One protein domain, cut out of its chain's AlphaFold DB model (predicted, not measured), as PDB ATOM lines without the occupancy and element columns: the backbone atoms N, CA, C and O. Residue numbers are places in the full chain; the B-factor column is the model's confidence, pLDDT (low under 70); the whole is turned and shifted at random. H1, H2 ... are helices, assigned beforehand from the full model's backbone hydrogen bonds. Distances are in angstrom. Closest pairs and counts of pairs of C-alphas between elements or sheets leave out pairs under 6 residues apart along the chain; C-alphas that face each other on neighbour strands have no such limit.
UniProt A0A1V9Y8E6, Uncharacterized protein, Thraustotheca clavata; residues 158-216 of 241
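What this domain is: This is residues 158 to 216 of the 241 residues of an uncharacterized protein of Thraustotheca clavata (UniProt A0A1V9Y8E6). The long helix H1 and the shorter H2 make a slanted helical hairpin, joined at one end by a wide loop of residues 176 to 186, and after a tight link H3 folds back beside H2 at a steep angle to it. H3 packs on H2 and stays clear of H1, while the last stretch, residues 208 to 216, folds back from H3 toward the first half of H1. The printed part has 59 residues, with three named helices in the order H1, H2, H3 and no named strand; the class is all helix, and the helices hold 33 of the residues. The whole is compact, with a radius of gyration of the C-alphas of 11.0 A, and the C-alphas span 31 by 21 by 18 A.

Where its parts are: H1, the longest helix, is residues 161 to 175 and measures 21.0 A from first to last C-alpha. It begins at C-alpha 161, at (86.954, 153.297, 154.751), and ends at C-alpha 175, at (82.022, 153.009, 134.306). H2 is residues 187 to 195, Leu 187 to Leu 195, and measures 11.8 A. H3 is residues 199 to 207 and measures 12.1 A, ending at C-alpha 207, at (92.906, 163.878, 142.705).

How they stand to each other: H1 and H2 form a helical hairpin. They touch, and their closest C-alphas are those of Phe 174 and Leu 187, 7.2 A apart. They run opposite ways at a steep tilt of 41 degrees, with their centres 10.7 A apart. H2 also touches H3, and there the closest C-alphas are those of Val 192 and Pro 199, 5.9 A apart. H2 and H3 stand at a steep tilt of 63 degrees, opposite ways, with their centres 10.8 A apart. H1 and H3 are apart. In H1, H2 and H3 every O i to N i+4 pair is within hydrogen-bond range. After H3, residues 210 to 211 make a short antiparallel pairing with residues 214 to 215.

The domain as a whole: The two C-alphas farthest apart are those of Gln 158 and Gln 183, at 31.5 A. The C-alphas of the first and last printed residues, Gln 158 and Val 216, are 16.8 A apart. The link from H1 to H2 is long, with 11 residues, and the link from H2 to H3 is tight, with 3 residues. The printed part has no cut. The mean pLDDT of the printed part is 73.9, and 13 residues are under 70: residues 158 to 159, 183, 196 to 197, 200, 209 to 210 and 212 to 216.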
ATOM      1  N   GLN A 158      89.232 163.569 155.985       63.22
ATOM      2  CA  GLN A 158      89.508 162.137 155.882       63.22
ATOM      3  C   GLN A 158      88.224 161.384 155.528       63.22
ATOM      4  O   GLN A 158      87.185 161.541 156.164       63.22
ATOM      5  N   TRP A 159      88.284 160.623 154.442       65.81
ATOM      6  CA  TRP A 159      87.214 159.718 154.051       65.81
ATOM      7  C   TRP A 159      87.266 158.486 154.952       65.81
ATOM      8  O   TRP A 159      88.355 157.949 155.171       65.81
ATOM      9  N   THR A 160      86.126 158.038 155.477       74.44
ATOM     10  CA  THR A 160      86.090 156.744 156.171       74.44
ATOM     11  C   THR A 160      86.304 155.612 155.169       74.44
ATOM     12  O   THR A 160      86.025 155.759 153.978       74.44
ATOM     13  N   TYR A 161      86.786 154.458 155.629       72.75
ATOM     14  CA  TYR A 161      86.954 153.297 154.751       72.75
ATOM     15  C   TYR A 161      85.624 152.898 154.090       72.75
ATOM     16  O   TYR A 161      85.579 152.583 152.903       72.75
ATOM     17  N   GLU A 162      84.518 152.997 154.826       72.56
ATOM     18  CA  GLU A 162      83.170 152.740 154.326       72.56
ATOM     19  C   GLU A 162      82.755 153.755 153.251       72.56
ATOM     20  O   GLU A 162      82.208 153.357 152.220       72.56
ATOM     21  N   GLU A 163      83.048 155.048 153.454       75.25
ATOM     22  CA  GLU A 163      82.824 156.103 152.455       75.25
ATOM     23  C   GLU A 163      83.645 155.840 151.181       75.25
ATOM     24  O   GLU A 163      83.126 155.978 150.069       75.25
ATOM     25  N   GLU A 164      84.909 155.425 151.318       76.44
ATOM     26  CA  GLU A 164      85.778 155.115 150.178       76.44
ATOM     27  C   GLU A 164      85.282 153.905 149.383       76.44
ATOM     28  O   GLU A 164      85.191 153.968 148.156       76.44
ATOM     29  N   VAL A 165      84.915 152.818 150.070       75.94
ATOM     30  CA  VAL A 165      84.371 151.607 149.440       75.94
ATOM     31  C   VAL A 165      83.052 151.911 148.737       75.94
ATOM     32  O   VAL A 165      82.804 151.412 147.636       75.94
ATOM     33  N   TYR A 166      82.192 152.723 149.350       81.81
ATOM     34  CA  TYR A 166      80.919 153.099 148.753       81.81
ATOM     35  C   TYR A 166      81.115 153.925 147.478       81.81
ATOM     36  O   TYR A 166      80.560 153.578 146.435       81.81
ATOM     37  N   ALA A 167      81.964 154.955 147.510       82.50
ATOM     38  CA  ALA A 167      82.255 155.744 146.316       82.50
ATOM     39  C   ALA A 167      82.951 154.935 145.221       82.50
ATOM     40  O   ALA A 167      82.629 155.113 144.048       82.50
ATOM     41  N   TRP A 168      83.845 154.010 145.577       81.44
ATOM     42  CA  TRP A 168      84.454 153.106 144.604       81.44
ATOM     43  C   TRP A 168      83.397 152.276 143.864       81.44
ATOM     44  O   TRP A 168      83.406 152.225 142.636       81.44
ATOM     45  N   LYS A 169      82.417 151.711 144.583       81.56
ATOM     46  CA  LYS A 169      81.304 150.965 143.966       81.56
ATOM     47  C   LYS A 169      80.461 151.837 143.032       81.56
ATOM     48  O   LYS A 169      80.013 151.353 141.992       81.56
ATOM     49  N   LEU A 170      80.241 153.105 143.386       83.75
ATOM     50  CA  LEU A 170      79.525 154.056 142.529       83.75
ATOM     51  C   LEU A 170      80.301 154.343 141.238       83.75
ATOM     52  O   LEU A 170      79.705 154.333 140.163       83.75
ATOM     53  N   ILE A 171      81.619 154.547 141.334       82.31
ATOM     54  CA  ILE A 171      82.501 154.779 140.182       82.31
ATOM     55  C   ILE A 171      82.529 153.550 139.264       82.31
ATOM     56  O   ILE A 171      82.317 153.690 138.062       82.31
ATOM     57  N   ASP A 172      82.719 152.350 139.819       81.44
ATOM     58  CA  ASP A 172      82.730 151.092 139.058       81.44
ATOM     59  C   ASP A 172      81.385 150.854 138.346       81.44
ATOM     60  O   ASP A 172      81.343 150.570 137.148       81.44
ATOM     61  N   SER A 173      80.263 151.083 139.037       80.12
ATOM     62  CA  SER A 173      78.921 150.950 138.444       80.12
ATOM     63  C   SER A 173      78.670 151.956 137.314       80.12
ATOM     64  O   SER A 173      78.031 151.621 136.311       80.12
ATOM     65  N   PHE A 174      79.177 153.181 137.475       81.44
ATOM     66  CA  PHE A 174      79.094 154.249 136.482       81.44
ATOM     67  C   PHE A 174      79.910 153.910 135.230       81.44
ATOM     68  O   PHE A 174      79.393 154.019 134.122       81.44
ATOM     69  N   GLN A 175      81.143 153.428 135.403       77.75
ATOM     70  CA  GLN A 175      82.022 153.009 134.306       77.75
ATOM     71  C   GLN A 175      81.478 151.795 133.544       77.75
ATOM     72  O   GLN A 175      81.586 151.738 132.322       77.75
ATOM     73  N   ARG A 176      80.839 150.848 134.241       76.50
ATOM     74  CA  ARG A 176      80.198 149.674 133.622       76.50
ATOM     75  C   ARG A 176      78.909 149.998 132.871       76.50
ATOM     76  O   ARG A 176      78.341 149.109 132.247       76.50
ATOM     77  N   GLY A 177      78.405 151.230 132.949       74.69
ATOM     78  CA  GLY A 177      77.181 151.599 132.248       74.69
ATOM     79  C   GLY A 177      75.926 150.912 132.802       74.69
ATOM     80  O   GLY A 177      74.928 150.844 132.091       74.69
ATOM     81  N   ASN A 178      75.934 150.449 134.058       74.62
ATOM     82  CA  ASN A 178      74.831 149.681 134.666       74.62
ATOM     83  C   ASN A 178      73.824 150.537 135.458       74.62
ATOM     84  O   ASN A 178      72.945 150.002 136.135       74.62
ATOM     85  N   LEU A 179      73.953 151.861 135.404       74.25
ATOM     86  CA  LEU A 179      73.110 152.797 136.143       74.25
ATOM     87  C   LEU A 179      71.975 153.351 135.267       74.25
ATOM     88  O   LEU A 179      72.118 153.549 134.070       74.25
ATOM     89  N   TYR A 180      70.821 153.651 135.855       74.50
ATOM     90  CA  TYR A 180      69.742 154.336 135.135       74.50
ATOM     91  C   TYR A 180      69.942 155.853 135.227       74.50
ATOM     92  O   TYR A 180      69.260 156.523 135.998       74.50
ATOM     93  N   LEU A 181      70.917 156.382 134.482       75.00
ATOM     94  CA  LEU A 181      71.272 157.807 134.483       75.00
ATOM     95  C   LEU A 181      71.069 158.458 133.103       75.00
ATOM     96  O   LEU A 181      71.162 157.771 132.083       75.00
ATOM     97  N   PRO A 182      70.809 159.779 133.051       74.12
ATOM     98  CA  PRO A 182      70.823 160.547 131.806       74.12
ATOM     99  C   PRO A 182      72.179 160.455 131.086       74.12
ATOM    100  O   PRO A 182      73.219 160.445 131.741       74.12
ATOM    101  N   GLN A 183      72.160 160.444 129.747       62.59
ATOM    102  CA  GLN A 183      73.331 160.229 128.871       62.59
ATOM    103  C   GLN A 183      74.443 161.295 129.018       62.59
ATOM    104  O   GLN A 183      75.575 161.067 128.611       62.59
ATOM    105  N   ASP A 184      74.140 162.426 129.660       71.12
ATOM    106  CA  ASP A 184      75.076 163.540 129.869       71.12
ATOM    107  C   ASP A 184      75.399 163.778 131.354       71.12
ATOM    108  O   ASP A 184      75.991 164.796 131.725       71.12
ATOM    109  N   MET A 185      75.001 162.855 132.240       76.56
ATOM    110  CA  MET A 185      75.367 162.942 133.652       76.56
ATOM    111  C   MET A 185      76.879 162.755 133.795       76.56
ATOM    112  O   MET A 185      77.444 161.786 133.290       76.56
ATOM    113  N   THR A 186      77.539 163.665 134.509       83.88
ATOM    114  CA  THR A 186      78.971 163.541 134.807       83.88
ATOM    115  C   THR A 186      79.185 162.715 136.068       83.88
ATOM    116  O   THR A 186      78.381 162.771 137.006       83.88
ATOM    117  N   LEU A 187      80.300 161.982 136.128       77.69
ATOM    118  CA  LEU A 187      80.664 161.202 137.314       77.69
ATOM    119  C   LEU A 187      80.725 162.084 138.571       77.69
ATOM    120  O   LEU A 187      80.209 161.711 139.623       77.69
ATOM    121  N   GLY A 188      81.294 163.286 138.450       74.50
ATOM    122  CA  GLY A 188      81.367 164.248 139.548       74.50
ATOM    123  C   GLY A 188      79.992 164.673 140.071       74.50
ATOM    124  O   GLY A 188      79.773 164.658 141.282       74.50
ATOM    125  N   ALA A 189      79.046 165.006 139.185       74.38
ATOM    126  CA  ALA A 189      77.689 165.385 139.588       74.38
ATOM    127  C   ALA A 189      76.946 164.222 140.259       74.38
ATOM    128  O   ALA A 189      76.314 164.415 141.300       74.38
ATOM    129  N   TYR A 190      77.094 163.011 139.718       80.75
ATOM    130  CA  TYR A 190      76.504 161.805 140.291       80.75
ATOM    131  C   TYR A 190      77.048 161.505 141.697       80.75
ATOM    132  O   TYR A 190      76.276 161.265 142.623       80.75
ATOM    133  N   LEU A 191      78.367 161.590 141.899       79.62
ATOM    134  CA  LEU A 191      78.978 161.369 143.213       79.62
ATOM    135  C   LEU A 191      78.568 162.431 144.240       79.62
ATOM    136  O   LEU A 191      78.353 162.096 145.401       79.62
ATOM    137  N   VAL A 192      78.420 163.696 143.834       80.38
ATOM    138  CA  VAL A 192      77.912 164.764 144.715       80.38
ATOM    139  C   VAL A 192      76.485 164.467 145.172       80.38
ATOM    140  O   VAL A 192      76.172 164.656 146.346       80.38
ATOM    141  N   GLU A 193      75.633 163.989 144.265       79.31
ATOM    142  CA  GLU A 193      74.248 163.640 144.577       79.31
ATOM    143  C   GLU A 193      74.163 162.431 145.519       79.31
ATOM    144  O   GLU A 193      73.447 162.488 146.517       79.31
ATOM    145  N   GLN A 194      74.923 161.366 145.244       79.50
ATOM    146  CA  GLN A 194      74.870 160.130 146.033       79.50
ATOM    147  C   GLN A 194      75.570 160.247 147.393       79.50
ATOM    148  O   GLN A 194      75.095 159.688 148.378       79.50
ATOM    149  N   LEU A 195      76.689 160.973 147.472       77.12
ATOM    150  CA  LEU A 195      77.459 161.125 148.711       77.12
ATOM    151  C   LEU A 195      77.039 162.355 149.530       77.12
ATOM    152  O   LEU A 195      77.517 162.539 150.649       77.12
ATOM    153  N   GLY A 196      76.210 163.245 148.973       68.19
ATOM    154  CA  GLY A 196      75.699 164.437 149.658       68.19
ATOM    155  C   GLY A 196      76.775 165.421 150.141       68.19
ATOM    156  O   GLY A 196      76.507 166.256 151.008       68.19
ATOM    157  N   CYS A 197      78.007 165.334 149.626       68.44
ATOM    158  CA  CYS A 197      79.141 166.135 150.090       68.44
ATOM    159  C   CYS A 197      79.633 167.164 149.060       68.44
ATOM    160  O   CYS A 197      79.188 167.231 147.919       68.44
ATOM    161  N   ASN A 198      80.509 168.071 149.516       73.25
ATOM    162  CA  ASN A 198      80.969 169.200 148.709       73.25
ATOM    163  C   ASN A 198      81.745 168.698 147.471       73.25
ATOM    164  O   ASN A 198      82.664 167.895 147.650       73.25
ATOM    165  N   PRO A 199      81.463 169.207 146.255       70.94
ATOM    166  CA  PRO A 199      82.153 168.795 145.030       70.94
ATOM    167  C   PRO A 199      83.677 168.912 145.121       70.94
ATOM    168  O   PRO A 199      84.387 168.063 144.599       70.94
ATOM    169  N   LEU A 200      84.203 169.897 145.854       68.12
ATOM    170  CA  LEU A 200      85.644 170.064 146.054       68.12
ATOM    171  C   LEU A 200      86.248 169.000 146.986       68.12
ATOM    172  O   LEU A 200      87.422 168.681 146.842       68.12
ATOM    173  N   ARG A 201      85.473 168.438 147.929       73.44
ATOM    174  CA  ARG A 201      85.912 167.307 148.781       73.44
ATOM    175  C   ARG A 201      86.082 166.054 147.928       73.44
ATOM    176  O   ARG A 201      87.067 165.339 148.079       73.44
ATOM    177  N   ILE A 202      85.138 165.834 147.014       74.62
ATOM    178  CA  ILE A 202      85.174 164.734 146.050       74.62
ATOM    179  C   ILE A 202      86.335 164.940 145.077       74.62
ATOM    180  O   ILE A 202      87.199 164.077 144.996       74.62
ATOM    181  N   ALA A 203      86.444 166.112 144.449       73.06
ATOM    182  CA  ALA A 203      87.538 166.428 143.531       73.06
ATOM    183  C   ALA A 203      88.919 166.241 144.180       73.06
ATOM    184  O   ALA A 203      89.773 165.572 143.611       73.06
ATOM    185  N   LYS A 204      89.130 166.740 145.408       73.19
ATOM    186  CA  LYS A 204      90.399 166.562 146.134       73.19
ATOM    187  C   LYS A 204      90.726 165.095 146.427       73.19
ATOM    188  O   LYS A 204      91.886 164.708 146.325       73.19
ATOM    189  N   LYS A 205      89.730 164.276 146.783       75.81
ATOM    190  CA  LYS A 205      89.943 162.842 147.035       75.81
ATOM    191  C   LYS A 205      90.208 162.068 145.749       75.81
ATOM    192  O   LYS A 205      91.061 161.193 145.712       75.81
ATOM    193  N   LEU A 206      89.512 162.417 144.679       72.00
ATOM    194  CA  LEU A 206      89.726 161.800 143.378       72.00
ATOM    195  C   LEU A 206      91.087 162.200 142.786       72.00
ATOM    196  O   LEU A 206      91.768 161.362 142.203       72.00
ATOM    197  N   GLN A 207      91.551 163.427 143.042       70.38
ATOM    198  CA  GLN A 207      92.906 163.878 142.705       70.38
ATOM    199  C   GLN A 207      94.002 163.160 143.501       70.38
ATOM    200  O   GLN A 207      95.114 163.034 142.993       70.38
ATOM    201  N   SER A 208      93.718 162.653 144.709       70.25
ATOM    202  CA  SER A 208      94.696 161.845 145.451       70.25
ATOM    203  C   SER A 208      94.907 160.455 144.839       70.25
ATOM    204  O   SER A 208      95.834 159.759 145.242       70.25
ATOM    205  N   GLY A 209      94.057 160.038 143.891       64.88
ATOM    206  CA  GLY A 209      94.249 158.844 143.065       64.88
ATOM    207  C   GLY A 209      94.083 157.502 143.781       64.88
ATOM    208  O   GLY A 209      94.361 156.469 143.179       64.88
ATOM    209  N   VAL A 210      93.637 157.490 145.043       68.00
ATOM    210  CA  VAL A 210      93.470 156.275 145.859       68.00
ATOM    211  C   VAL A 210      92.126 156.302 146.592       68.00
ATOM    212  O   VAL A 210      91.853 157.227 147.362       68.00
ATOM    213  N   LEU A 211      91.313 155.262 146.380       72.50
ATOM    214  CA  LEU A 211      90.061 154.987 147.098       72.50
ATOM    215  C   LEU A 211      90.046 153.524 147.555       72.50
ATOM    216  O   LEU A 211      90.201 152.633 146.728       72.50
ATOM    217  N   ALA A 212      89.868 153.264 148.851       62.22
ATOM    218  CA  ALA A 212      89.824 151.924 149.444       62.22
ATOM    219  C   ALA A 212      91.049 151.055 149.084       62.22
ATOM    220  O   ALA A 212      90.941 149.849 148.869       62.22
ATOM    221  N   GLY A 213      92.225 151.683 148.957       63.50
ATOM    222  CA  GLY A 213      93.464 151.023 148.525       63.50
ATOM    223  C   GLY A 213      93.536 150.687 147.027       63.50
ATOM    224  O   GLY A 213      94.512 150.080 146.592       63.50
ATOM    225  N   GLN A 214      92.540 151.083 146.232       60.81
ATOM    226  CA  GLN A 214      92.508 150.935 144.777       60.81
ATOM    227  C   GLN A 214      92.934 152.241 144.095       60.81
ATOM    228  O   GLN A 214      92.538 153.332 144.515       60.81
ATOM    229  N   LEU A 215      93.724 152.129 143.024       60.72
ATOM    230  CA  LEU A 215      94.115 153.269 142.196       60.72
ATOM    231  C   LEU A 215      92.934 153.723 141.333       60.72
ATOM    232  O   LEU A 215      92.335 152.919 140.620       60.72
ATOM    233  N   VAL A 216      92.635 155.019 141.361       65.62
ATOM    234  CA  VAL A 216      91.632 155.642 140.494       65.62
ATOM    235  C   VAL A 216      92.341 156.678 139.632       65.62
ATOM    236  O   VAL A 216      92.952 157.609 140.152       65.62
TER     237      VAL A 216